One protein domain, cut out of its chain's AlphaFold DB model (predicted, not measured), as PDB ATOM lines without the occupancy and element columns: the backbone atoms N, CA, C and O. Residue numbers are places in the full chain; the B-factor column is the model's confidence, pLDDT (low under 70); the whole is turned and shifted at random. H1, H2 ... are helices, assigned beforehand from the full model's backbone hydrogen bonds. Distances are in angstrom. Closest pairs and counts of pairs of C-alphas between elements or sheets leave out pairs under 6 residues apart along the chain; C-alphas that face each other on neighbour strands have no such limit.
ATOM      1  N   ILE A   9     133.618  91.638  78.754       72.00
ATOM      2  CA  ILE A   9     134.944  91.233  79.243       72.00
ATOM      3  C   ILE A   9     134.795  90.572  80.619       72.00
ATOM      4  O   ILE A   9     134.232  91.208  81.512       72.00
ATOM      5  N   PRO A  10     135.303  89.338  80.822       73.62
ATOM      6  CA  PRO A  10     135.383  88.731  82.144       73.62
ATOM      7  C   PRO A  10     136.243  89.566  83.085       73.62
ATOM      8  O   PRO A  10     137.428  89.768  82.820       73.62
ATOM      9  N   ALA A  11     135.663  90.003  84.198       73.44
ATOM     10  CA  ALA A  11     136.380  90.697  85.259       73.44
ATOM     11  C   ALA A  11     136.465  89.795  86.497       73.44
ATOM     12  O   ALA A  11     135.459  89.271  86.970       73.44
ATOM     13  N   ARG A  12     137.680  89.570  87.014       69.50
ATOM     14  CA  ARG A  12     137.868  88.867  88.294       69.50
ATOM     15  C   ARG A  12     137.472  89.799  89.441       69.50
ATOM     16  O   ARG A  12     137.832  90.969  89.403       69.50
ATOM     17  N   GLY A  13     136.771  89.273  90.444       68.62
ATOM     18  CA  GLY A  13     136.232  90.056  91.562       68.62
ATOM     19  C   GLY A  13     134.907  90.761  91.255       68.62
ATOM     20  O   GLY A  13     134.356  91.424  92.126       68.62
ATOM     21  N   ASP A  14     134.383  90.618  90.034       80.12
ATOM     22  CA  ASP A  14     133.041  91.071  89.686       80.12
ATOM     23  C   ASP A  14     132.012  89.982  90.035       80.12
ATOM     24  O   ASP A  14     132.086  88.839  89.566       80.12
ATOM     25  N   GLU A  15     131.035  90.351  90.864       76.12
ATOM     26  CA  GLU A  15     130.015  89.447  91.408       76.12
ATOM     27  C   GLU A  15     129.206  88.723  90.307       76.12
ATOM     28  O   GLU A  15     128.792  87.572  90.493       76.12
ATOM     29  N   LYS A  16     128.997  89.348  89.137       77.81
ATOM     30  CA  LYS A  16     128.230  88.780  88.010       77.81
ATOM     31  C   LYS A  16     129.003  87.664  87.334       77.81
ATOM     32  O   LYS A  16     128.443  86.601  87.045       77.81
ATOM     33  N   TRP A  17     130.299  87.871  87.132       80.75
ATOM     34  CA  TRP A  17     131.189  86.853  86.580       80.75
ATOM     35  C   TRP A  17     131.404  85.686  87.541       80.75
ATOM     36  O   TRP A  17     131.428  84.528  87.110       80.75
ATOM     37  N   GLU A  18     131.481  85.951  88.844       84.75
ATOM     38  CA  GLU A  18     131.559  84.898  89.858       84.75
ATOM     39  C   GLU A  18     130.282  84.054  89.911       84.75
ATOM     40  O   GLU A  18     130.356  82.819  89.859       84.75
ATOM     41  N   LEU A  19     129.107  84.694  89.921       85.06
ATOM     42  CA  LEU A  19     127.821  83.998  89.859       85.06
ATOM     43  C   LEU A  19     127.715  83.142  88.591       85.06
ATOM     44  O   LEU A  19     127.347  81.964  88.656       85.06
ATOM     45  N   LEU A  20     128.073  83.704  87.435       86.38
ATOM     46  CA  LEU A  20     128.031  82.981  86.170       86.38
ATOM     47  C   LEU A  20     128.982  81.774  86.169       86.38
ATOM     48  O   LEU A  20     128.601  80.701  85.699       86.38
ATOM     49  N   SER A  21     130.181  81.904  86.738       87.75
ATOM     50  CA  SER A  21     131.136  80.793  86.878       87.75
ATOM     51  C   SER A  21     130.556  79.635  87.705       87.75
ATOM     52  O   SER A  21     130.678  78.454  87.341       87.75
ATOM     53  N   GLN A  22     129.843  79.958  88.789       89.62
ATOM     54  CA  GLN A  22     129.148  78.964  89.610       89.62
ATOM     55  C   GLN A  22     127.979  78.307  88.852       89.62
ATOM     56  O   GLN A  22     127.809  77.084  88.919       89.62
ATOM     57  N   ILE A  23     127.206  79.084  88.083       89.31
ATOM     58  CA  ILE A  23     126.123  78.576  87.221       89.31
ATOM     59  C   ILE A  23     126.674  77.615  86.160       89.31
ATOM     60  O   ILE A  23     126.159  76.504  86.013       89.31
ATOM     61  N   VAL A  24     127.747  78.000  85.462       90.56
ATOM     62  CA  VAL A  24     128.438  77.166  84.463       90.56
ATOM     63  C   VAL A  24     128.875  75.841  85.085       90.56
ATOM     64  O   VAL A  24     128.545  74.770  84.569       90.56
ATOM     65  N   SER A  25     129.522  75.899  86.250       91.00
ATOM     66  CA  SER A  25     129.953  74.702  86.979       91.00
ATOM     67  C   SER A  25     128.768  73.807  87.363       91.00
ATOM     68  O   SER A  25     128.854  72.578  87.292       91.00
ATOM     69  N   LYS A  26     127.614  74.396  87.706       89.56
ATOM     70  CA  LYS A  26     126.401  73.632  88.020       89.56
ATOM     71  C   LYS A  26     125.790  72.958  86.793       89.56
ATOM     72  O   LYS A  26     125.325  71.821  86.910       89.56
ATOM     73  N   LEU A  27     125.793  73.619  85.636       90.62
ATOM     74  CA  LEU A  27     125.297  73.060  84.373       90.62
ATOM     75  C   LEU A  27     126.151  71.884  83.877       90.62
ATOM     76  O   LEU A  27     125.619  70.949  83.281       90.62
ATOM     77  N   GLU A  28     127.452  71.889  84.168       91.56
ATOM     78  CA  GLU A  28     128.373  70.805  83.801       91.56
ATOM     79  C   GLU A  28     128.322  69.594  84.742       91.56
ATOM     80  O   GLU A  28     128.848  68.528  84.399       91.56
ATOM     81  N   SER A  29     127.663  69.731  85.897       91.25
ATOM     82  CA  SER A  29     127.550  68.664  86.893       91.25
ATOM     83  C   SER A  29     126.939  67.382  86.322       91.25
ATOM     84  O   SER A  29     126.074  67.394  85.434       91.25
ATOM     85  N   ARG A  30     127.353  66.237  86.877       88.88
ATOM     86  CA  ARG A  30     126.825  64.920  86.491       88.88
ATOM     87  C   ARG A  30     125.308  64.857  86.673       88.88
ATOM     88  O   ARG A  30     124.621  64.229  85.868       88.88
ATOM     89  N   GLU A  31     124.775  65.513  87.699       87.19
ATOM     90  CA  GLU A  31     123.342  65.591  87.984       87.19
ATOM     91  C   GLU A  31     122.594  66.360  86.893       87.19
ATOM     92  O   GLU A  31     121.565  65.881  86.416       87.19
ATOM     93  N   ALA A  32     123.116  67.513  86.459       88.38
ATOM     94  CA  ALA A  32     122.520  68.292  85.374       88.38
ATOM     95  C   ALA A  32     122.529  67.507  84.053       88.38
ATOM     96  O   ALA A  32     121.493  67.404  83.393       88.38
ATOM     97  N   LYS A  33     123.650  66.851  83.725       91.81
ATOM     98  CA  LYS A  33     123.773  65.977  82.543       91.81
ATOM     99  C   LYS A  33     122.804  64.789  82.586       91.81
ATOM    100  O   LYS A  33     122.149  64.489  81.588       91.81
ATOM    101  N   LYS A  34     122.642  64.147  83.748       90.25
ATOM    102  CA  LYS A  34     121.630  63.092  83.950       90.25
ATOM    103  C   LYS A  34     120.207  63.628  83.767       90.25
ATOM    104  O   LYS A  34     119.382  62.941  83.169       90.25
ATOM    105  N   SER A  35     119.905  64.829  84.264       89.06
ATOM    106  CA  SER A  35     118.589  65.454  84.077       89.06
ATOM    107  C   SER A  35     118.313  65.801  82.611       89.06
ATOM    108  O   SER A  35     117.184  65.603  82.170       89.06
ATOM    109  N   LEU A  36     119.319  66.245  81.849       90.31
ATOM    110  CA  LEU A  36     119.211  66.456  80.399       90.31
ATOM    111  C   LEU A  36     118.820  65.167  79.673       90.31
ATOM    112  O   LEU A  36     117.791  65.133  79.000       90.31
ATOM    113  N   ALA A  37     119.576  64.090  79.902       90.25
ATOM    114  CA  ALA A  37     119.307  62.788  79.292       90.25
ATOM    115  C   ALA A  37     117.901  62.259  79.636       90.25
ATOM    116  O   ALA A  37     117.158  61.848  78.751       90.25
ATOM    117  N   ARG A  38     117.499  62.330  80.913       89.31
ATOM    118  CA  ARG A  38     116.177  61.865  81.377       89.31
ATOM    119  C   ARG A  38     115.000  62.626  80.775       89.31
ATOM    120  O   ARG A  38     113.918  62.062  80.679       89.31
ATOM    121  N   ASN A  39     115.192  63.891  80.410       88.44
ATOM    122  CA  ASN A  39     114.154  64.707  79.779       88.44
ATOM    123  C   ASN A  39     114.238  64.670  78.239       88.44
ATOM    124  O   ASN A  39     113.600  65.487  77.582       88.44
ATOM    125  N   GLY A  40     115.021  63.748  77.659       88.38
ATOM    126  CA  GLY A  40     115.134  63.572  76.208       88.38
ATOM    127  C   GLY A  40     115.922  64.674  75.493       88.38
ATOM    128  O   GLY A  40     115.889  64.760  74.268       88.38
ATOM    129  N   ILE A  41     116.645  65.521  76.231       90.00
ATOM    130  CA  ILE A  41     117.393  66.641  75.656       90.00
ATOM    131  C   ILE A  41     118.778  66.140  75.254       90.00
ATOM    132  O   ILE A  41     119.678  65.976  76.081       90.00
ATOM    133  N   SER A  42     118.924  65.871  73.957       86.50
ATOM    134  CA  SER A  42     120.120  65.289  73.356       86.50
ATOM    135  C   SER A  42     120.564  66.064  72.103       86.50
ATOM    136  O   SER A  42     119.734  66.677  71.427       86.50
ATOM    137  N   PRO A  43     121.870  66.066  71.766       92.44
ATOM    138  CA  PRO A  43     122.995  65.517  72.534       92.44
ATOM    139  C   PRO A  43     123.287  66.311  73.820       92.44
ATOM    140  O   PRO A  43     123.276  67.540  73.810       92.44
ATOM    141  N   VAL A  44     123.590  65.613  74.922       92.31
ATOM    142  CA  VAL A  44     123.724  66.219  76.265       92.31
ATOM    143  C   VAL A  44     124.850  67.252  76.337       92.31
ATOM    144  O   VAL A  44     124.648  68.326  76.896       92.31
ATOM    145  N   ASN A  45     126.018  66.972  75.754       91.19
ATOM    146  CA  ASN A  45     127.154  67.901  75.814       91.19
ATOM    147  C   ASN A  45     126.852  69.214  75.073       91.19
ATOM    148  O   ASN A  45     127.033  70.285  75.645       91.19
ATOM    149  N   LYS A  46     126.255  69.132  73.875       90.56
ATOM    150  CA  LYS A  46     125.785  70.317  73.136       90.56
ATOM    151  C   LYS A  46     124.709  71.084  73.906       90.56
ATOM    152  O   LYS A  46     124.702  72.308  73.909       90.56
ATOM    153  N   ALA A  47     123.816  70.375  74.596       91.00
ATOM    154  CA  ALA A  47     122.807  71.010  75.437       91.00
ATOM    155  C   ALA A  47     123.437  71.852  76.555       91.00
ATOM    156  O   ALA A  47     122.996  72.974  76.800       91.00
ATOM    157  N   VAL A  48     124.478  71.326  77.210       92.25
ATOM    158  CA  VAL A  48     125.226  72.054  78.244       92.25
ATOM    159  C   VAL A  48     125.906  73.285  77.649       92.25
ATOM    160  O   VAL A  48     125.769  74.366  78.210       92.25
ATOM    161  N   GLU A  49     126.577  73.162  76.503       91.69
ATOM    162  CA  GLU A  49     127.201  74.299  75.808       91.69
ATOM    163  C   GLU A  49     126.193  75.411  75.510       91.69
ATOM    164  O   GLU A  49     126.411  76.562  75.885       91.69
ATOM    165  N   TYR A  50     125.049  75.074  74.915       90.44
ATOM    166  CA  TYR A  50     124.034  76.071  74.582       90.44
ATOM    167  C   TYR A  50     123.369  76.675  75.819       90.44
ATOM    168  O   TYR A  50     123.078  77.869  75.822       90.44
ATOM    169  N   LEU A  51     123.166  75.898  76.888       89.81
ATOM    170  CA  LEU A  51     122.694  76.432  78.166       89.81
ATOM    171  C   LEU A  51     123.693  77.414  78.777       89.81
ATOM    172  O   LEU A  51     123.261  78.446  79.280       89.81
ATOM    173  N   LYS A  52     125.002  77.144  78.686       90.69
ATOM    174  CA  LYS A  52     126.046  78.084  79.124       90.69
ATOM    175  C   LYS A  52     125.983  79.388  78.330       90.69
ATOM    176  O   LYS A  52     125.975  80.450  78.938       90.69
ATOM    177  N   VAL A  53     125.853  79.324  77.000       87.69
ATOM    178  CA  VAL A  53     125.708  80.528  76.156       87.69
ATOM    179  C   VAL A  53     124.456  81.323  76.516       87.69
ATOM    180  O   VAL A  53     124.519  82.539  76.656       87.69
ATOM    181  N   MET A  54     123.320  80.642  76.676       84.56
ATOM    182  CA  MET A  54     122.054  81.292  77.020       84.56
ATOM    183  C   MET A  54     122.045  81.857  78.449       84.56
ATOM    184  O   MET A  54     121.359  82.841  78.695       84.56
ATOM    185  N   ALA A  55     122.788  81.251  79.378       83.06
ATOM    186  CA  ALA A  55     122.961  81.753  80.739       83.06
ATOM    187  C   ALA A  55     123.960  82.912  80.825       83.06
ATOM    188  O   ALA A  55     123.861  83.725  81.733       83.06
ATOM    189  N   MET A  56     124.935  82.967  79.913       73.31
ATOM    190  CA  MET A  56     126.039  83.920  79.973       73.31
ATOM    191  C   MET A  56     125.567  85.368  79.909       73.31
ATOM    192  O   MET A  56     126.058  86.176  80.689       73.31
ATOM    193  N   PHE A  57     124.616  85.703  79.034       62.91
ATOM    194  CA  PHE A  57     124.169  87.088  78.914       62.91
ATOM    195  C   PHE A  57     122.673  87.234  78.869       62.91
ATOM    196  O   PHE A  57     122.015  87.240  77.830       62.91
ATOM    197  N   PHE A  58     122.191  87.444  80.069       60.72
ATOM    198  CA  PHE A  58     120.944  88.083  80.330       60.72
ATOM    199  C   PHE A  58     120.926  89.533  79.821       60.72
ATOM    200  O   PHE A  58     121.921  90.245  79.889       60.72
ATOM    201  N   GLU A  59     119.786  89.913  79.265       59.47
ATOM    202  CA  GLU A  59     119.397  91.154  78.593       59.47
ATOM    203  C   GLU A  59     120.033  91.345  77.218       59.47
ATOM    204  O   GLU A  59     119.520  92.103  76.394       59.47
ATOM    205  N   LEU A  60     121.078  90.581  76.894       67.44
ATOM    206  CA  LEU A  60     121.649  90.586  75.557       67.44
ATOM    207  C   LEU A  60     120.899  89.631  74.630       67.44
ATOM    208  O   LEU A  60     120.498  88.518  74.969       67.44
ATOM    209  N   GLU A  61     120.754  90.064  73.384       73.00
ATOM    210  CA  GLU A  61     120.274  89.187  72.331       73.00
ATOM    211  C   GLU A  61     121.259  88.031  72.128       73.00
ATOM    212  O   GLU A  61     122.470  88.238  72.047       73.00
ATOM    213  N   ILE A  62     120.737  86.811  71.959       79.19
ATOM    214  CA  ILE A  62     121.553  85.607  71.715       79.19
ATOM    215  C   ILE A  62     122.493  85.812  70.513       79.19
ATOM    216  O   ILE A  62     123.626  85.341  70.522       79.19
ATOM    217  N   SER A  63     122.045  86.546  69.488       81.50
ATOM    218  CA  SER A  63     122.860  86.953  68.334       81.50
ATOM    219  C   SER A  63     124.107  87.736  68.745       81.50
ATOM    220  O   SER A  63     125.206  87.418  68.291       81.50
ATOM    221  N   TYR A  64     123.943  88.728  69.618       81.94
ATOM    222  CA  TYR A  64     125.035  89.542  70.137       81.94
ATOM    223  C   TYR A  64     125.963  88.718  71.036       81.94
ATOM    224  O   TYR A  64     127.175  88.746  70.844       81.94
ATOM    225  N   ALA A  65     125.404  87.901  71.934       81.38
ATOM    226  CA  ALA A  65     126.181  87.021  72.811       81.38
ATOM    227  C   ALA A  65     127.071  86.044  72.021       81.38
ATOM    228  O   ALA A  65     128.246  85.874  72.337       81.38
ATOM    229  N   VAL A  66     126.528  85.432  70.964       87.25
ATOM    230  CA  VAL A  66     127.290  84.545  70.073       87.25
ATOM    231  C   VAL A  66     128.365  85.315  69.303       87.25
ATOM    232  O   VAL A  66     129.477  84.816  69.147       87.25
ATOM    233  N   SER A  67     128.064  86.536  68.844       87.00
ATOM    234  CA  SER A  67     129.048  87.382  68.161       87.00
ATOM    235  C   SER A  67     130.238  87.708  69.068       87.00
ATOM    236  O   SER A  67     131.379  87.508  68.659       87.00
ATOM    237  N   GLU A  68     129.991  88.139  70.306       86.88
ATOM    238  CA  GLU A  68     131.062  88.451  71.259       86.88
ATOM    239  C   GLU A  68     131.857  87.204  71.665       86.88
ATOM    240  O   GLU A  68     133.086  87.259  71.726       86.88
ATOM    241  N   LEU A  69     131.191  86.058  71.848       88.38
ATOM    242  CA  LEU A  69     131.864  84.780  72.097       88.38
ATOM    243  C   LEU A  69     132.821  84.386  70.978       88.38
ATOM    244  O   LEU A  69     133.922  83.917  71.255       88.38
ATOM    245  N   ASN A  70     132.415  84.549  69.721       89.44
ATOM    246  CA  ASN A  70     133.253  84.159  68.588       89.44
ATOM    247  C   ASN A  70     134.408  85.151  68.372       89.44
ATOM    248  O   ASN A  70     135.495  84.738  67.976       89.44
ATOM    249  N   LYS A  71     134.243  86.425  68.744       89.62
ATOM    250  CA  LYS A  71     135.340  87.408  68.703       89.62
ATOM    251  C   LYS A  71     136.383  87.217  69.809       89.62
ATOM    252  O   LYS A  71     137.545  87.538  69.590       89.62
ATOM    253  N   ARG A  72     135.995  86.731  70.996       88.44
ATOM    254  CA  ARG A  72     136.852  86.756  72.199       88.44
ATOM    255  C   ARG A  72     137.179  85.361  72.709       88.44
ATOM    256  O   ARG A  72     136.314  84.640  73.214       88.44
ATOM    257  N   SER A  73     138.455  84.993  72.640       88.00
ATOM    258  CA  SER A  73     138.910  83.684  73.118       88.00
ATOM    259  C   SER A  73     138.778  83.534  74.640       88.00
ATOM    260  O   SER A  73     138.488  82.433  75.113       88.00
ATOM    261  N   GLU A  74     138.911  84.620  75.412       87.19
ATOM    262  CA  GLU A  74     138.767  84.595  76.871       87.19
ATOM    263  C   GLU A  74     137.348  84.219  77.296       87.19
ATOM    264  O   GLU A  74     137.183  83.434  78.228       87.19
ATOM    265  N   LEU A  75     136.323  84.704  76.581       87.56
ATOM    266  CA  LEU A  75     134.928  84.338  76.848       87.56
ATOM    267  C   LEU A  75     134.679  82.850  76.594       87.56
ATOM    268  O   LEU A  75     134.032  82.181  77.403       87.56
ATOM    269  N   ARG A  76     135.224  82.304  75.499       90.31
ATOM    270  CA  ARG A  76     135.116  80.865  75.203       90.31
ATOM    271  C   ARG A  76     135.820  80.022  76.257       90.31
ATOM    272  O   ARG A  76     135.250  79.033  76.715       90.31
ATOM    273  N   LYS A  77     137.017  80.436  76.686       89.81
ATOM    274  CA  LYS A  77     137.766  79.778  77.768       89.81
ATOM    275  C   LYS A  77     136.994  79.824  79.086       89.81
ATOM    276  O   LYS A  77     136.863  78.794  79.740       89.81
ATOM    277  N   PHE A  78     136.425  80.978  79.434       88.56
ATOM    278  CA  PHE A  78     135.607  81.147  80.636       88.56
ATOM    279  C   PHE A  78     134.386  80.215  80.632       88.56
ATOM    280  O   PHE A  78     134.146  79.500  81.605       88.56
ATOM    281  N   LEU A  79     133.659  80.149  79.512       88.69
ATOM    282  CA  LEU A  79     132.537  79.224  79.346       88.69
ATOM    283  C   LEU A  79     132.954  77.768  79.095       88.69
ATOM    284  O   LEU A  79     132.072  76.915  78.983       88.69
ATOM    285  N   ARG A  80     134.252  77.454  78.998       91.56
ATOM    286  CA  ARG A  80     134.771  76.109  78.689       91.56
ATOM    287  C   ARG A  80     134.163  75.551  77.397       91.56
ATOM    288  O   ARG A  80     133.542  74.486  77.389       91.56
ATOM    289  N   LEU A  81     134.249  76.335  76.327       89.12
ATOM    290  CA  LEU A  81     133.779  75.977  74.990       89.12
ATOM    291  C   LEU A  81     134.980  75.621  74.112       89.12
ATOM    292  O   LEU A  81     135.941  76.385  74.055       89.12
ATOM    293  N   GLY A  82     134.918  74.461  73.452       80.06
ATOM    294  CA  GLY A  82     136.004  73.973  72.596       80.06
ATOM    295  C   GLY A  82     136.039  74.617  71.210       80.06
ATOM    296  O   GLY A  82     137.106  74.729  70.618       80.06
ATOM    297  N   GLU A  83     134.893  75.076  70.707       85.12
ATOM    298  CA  GLU A  83     134.740  75.578  69.340       85.12
ATOM    299  C   GLU A  83     133.894  76.856  69.294       85.12
ATOM    300  O   GLU A  83     133.203  77.221  70.252       85.12
ATOM    301  N   GLU A  84     133.942  77.538  68.151       88.00
ATOM    302  CA  GLU A  84     133.020  78.625  67.845       88.00
ATOM    303  C   GLU A  84     131.582  78.127  67.735       88.00
ATOM    304  O   GLU A  84     131.290  77.035  67.239       88.00
ATOM    305  N   ILE A  85     130.646  78.975  68.154       88.94
ATOM    306  CA  ILE A  85     129.235  78.611  68.176       88.94
ATOM    307  C   ILE A  85     128.517  79.304  67.031       88.94
ATOM    308  O   ILE A  85     128.517  80.526  66.897       88.94
ATOM    309  N   LYS A  86     127.836  78.512  66.203       90.75
ATOM    310  CA  LYS A  86     126.949  79.041  65.165       90.75
ATOM    311  C   LYS A  86     125.595  79.383  65.782       90.75
ATOM    312  O   LYS A  86     124.919  78.512  66.327       90.75
ATOM    313  N   LEU A  87     125.144  80.625  65.606       87.75
ATOM    314  CA  LEU A  87     123.843  81.102  66.098       87.75
ATOM    315  C   LEU A  87     122.675  80.197  65.658       87.75
ATOM    316  O   LEU A  87     121.799  79.865  66.456       87.75
ATOM    317  N   ARG A  88     122.688  79.749  64.394       88.81
ATOM    318  CA  ARG A  88     121.672  78.833  63.843       88.81
ATOM    319  C   ARG A  88     121.606  77.509  64.606       88.81
ATOM    320  O   ARG A  88     120.517  76.962  64.754       88.81
ATOM    321  N   SER A  89     122.731  77.017  65.122       89.88
ATOM    322  CA  SER A  89     122.788  75.755  65.860       89.88
ATOM    323  C   SER A  89     122.082  75.841  67.212       89.88
ATOM    324  O   SER A  89     121.421  74.878  67.594       89.88
ATOM    325  N   ILE A  90     122.142  76.990  67.897       87.81
ATOM    326  CA  ILE A  90     121.402  77.217  69.151       87.81
ATOM    327  C   ILE A  90     119.897  77.196  68.878       87.81
ATOM    328  O   ILE A  90     119.160  76.454  69.525       87.81
ATOM    329  N   TYR A  91     119.431  77.967  67.892       85.50
ATOM    330  CA  TYR A  91     118.003  78.018  67.563       85.50
ATOM    331  C   TYR A  91     117.469  76.670  67.072       85.50
ATOM    332  O   TYR A  91     116.420  76.231  67.536       85.50
ATOM    333  N   SER A  92     118.215  75.989  66.196       88.81
ATOM    334  CA  SER A  92     117.874  74.644  65.721       88.81
ATOM    335  C   SER A  92     117.851  73.625  66.859       88.81
ATOM    336  O   SER A  92     117.024  72.721  66.863       88.81
ATOM    337  N   PHE A  93     118.731  73.755  67.851       89.75
ATOM    338  CA  PHE A  93     118.692  72.894  69.024       89.75
ATOM    339  C   PHE A  93     117.448  73.154  69.876       89.75
ATOM    340  O   PHE A  93     116.723  72.217  70.196       89.75
ATOM    341  N   MET A  94     117.160  74.422  70.183       86.44
ATOM    342  CA  MET A  94     115.991  74.809  70.980       86.44
ATOM    343  C   MET A  94     114.657  74.455  70.309       86.44
ATOM    344  O   MET A  94     113.651  74.314  71.005       86.44
ATOM    345  N   SER A  95     114.613  74.315  68.981       87.19
ATOM    346  CA  SER A  95     113.406  73.905  68.257       87.19
ATOM    347  C   SER A  95     113.144  72.396  68.281       87.19
ATOM    348  O   SER A  95     112.046  71.991  67.919       87.19
ATOM    349  N   LYS A  96     114.110  71.559  68.692       90.19
ATOM    350  CA  LYS A  96     113.976  70.085  68.665       90.19
ATOM    351  C   LYS A  96     113.087  69.499  69.758       90.19
ATOM    352  O   LYS A  96     112.691  68.348  69.650       90.19
ATOM    353  N   PHE A  97     112.829  70.248  70.822       88.50
ATOM    354  CA  PHE A  97     112.060  69.781  71.973       88.50
ATOM    355  C   PHE A  97     110.941  70.757  72.297       88.50
ATOM    356  O   PHE A  97     111.035  71.941  71.987       88.50
ATOM    357  N   GLU A  98     109.894  70.282  72.954       91.12
ATOM    358  CA  GLU A  98     108.769  71.110  73.381       91.12
ATOM    359  C   GLU A  98     109.102  71.921  74.640       91.12
ATOM    360  O   GLU A  98     109.972  71.559  75.444       91.12
TER     361      GLU A  98
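This is residues 9 to 98 of the 344 residues of the protein "Transposase, putative" of Archaeoglobus fulgidus (strain ATCC 49558 / DSM 4304 / JCM 9628 / NBRC 100126 / VC-16) (UniProt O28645). The helix H3 makes the core, with the longest helix, H1, running beside it the opposite way, and with H4 and H6 on the other side of H3, both crossing its direction. H2 turns away from the end of H1 and packs steeply on the beginning of H3, while the short H5 makes a corner with H4 and reaches towards H1. The printed part has 90 residues with six named helices, H1 to H6 in chain order, and no named strand; the class is all helix. The whole is compact, with a radius of gyration of the C-alphas of 13.0 A and spans of 36 by 27 by 24 A.

H1, residues 15 to 28, touches H3, residues 44 to 56, at a shallow tilt of 13 degrees, opposite ways; their closest C-alphas, those of Val 24 and Lys 52, are 5.9 A apart. H2, residues 30 to 38, touches residues 44 to 48 of H3 alone, at a steep tilt of 68 degrees, only just short of about perpendicular; the closest C-alphas, Leu 36 and Val 44, are 6.1 A apart. H4, residues 62 to 71, touches residues 53 to 56 of H3 alone and is about perpendicular to it at 82 degrees, with the C-alphas of Met 54 and Ile 62 closest at 6.9 A. H6, residues 87 to 94, only just touches H4, with 3 pairs of C-alphas within 8 A, the closest being Val 66 and Leu 87 at 6.3 A. H6 is close to H3 but not clearly touching, with the C-alphas of Tyr 50 and Ile 90 closest at 6.1 A. H5, residues 73 to 78, and H4 touch only at the corner by their link, where the C-alphas of Leu 69 and Leu 75 are closest at 5.7 A. H5 is close to H1 but not clearly touching, with Ser 21 and Phe 78 the closest C-alphas at 7.7 A. Helix packing is mostly crossed, the helices that touch standing mostly at large angles to each other: leaving out H4 and H5, which touch only at the corner, 1 of the 4 pairs that touch is at a shallow tilt. H1 and H4 are apart, and so are H3 and H5. In each of the six helices every O i to N i+4 pair is within hydrogen-bond range.

H1 begins at C-alpha 15, (130.015, 89.447, 91.408), and is 20.2 A long from first to last C-alpha. H3 is 18.2 A long and begins at C-alpha 44, (123.724, 66.219, 76.265). H4 measures 14.2 A, H2 12.2 A and H6 11.2 A, and H5 has six residues. H6 ends at C-alpha 94, (115.991, 74.809, 70.980).

The two C-alphas farthest apart, those of Gly 13 and Glu 98, are 38.0 A apart. The printed part has no cut. The links from H1 through to H5 are tight, and the link of 8 residues from H5 to H6 is short; no link is long. The mean pLDDT of the printed part is 85.5, with residues 12 to 13 and 57 to 60 under 70.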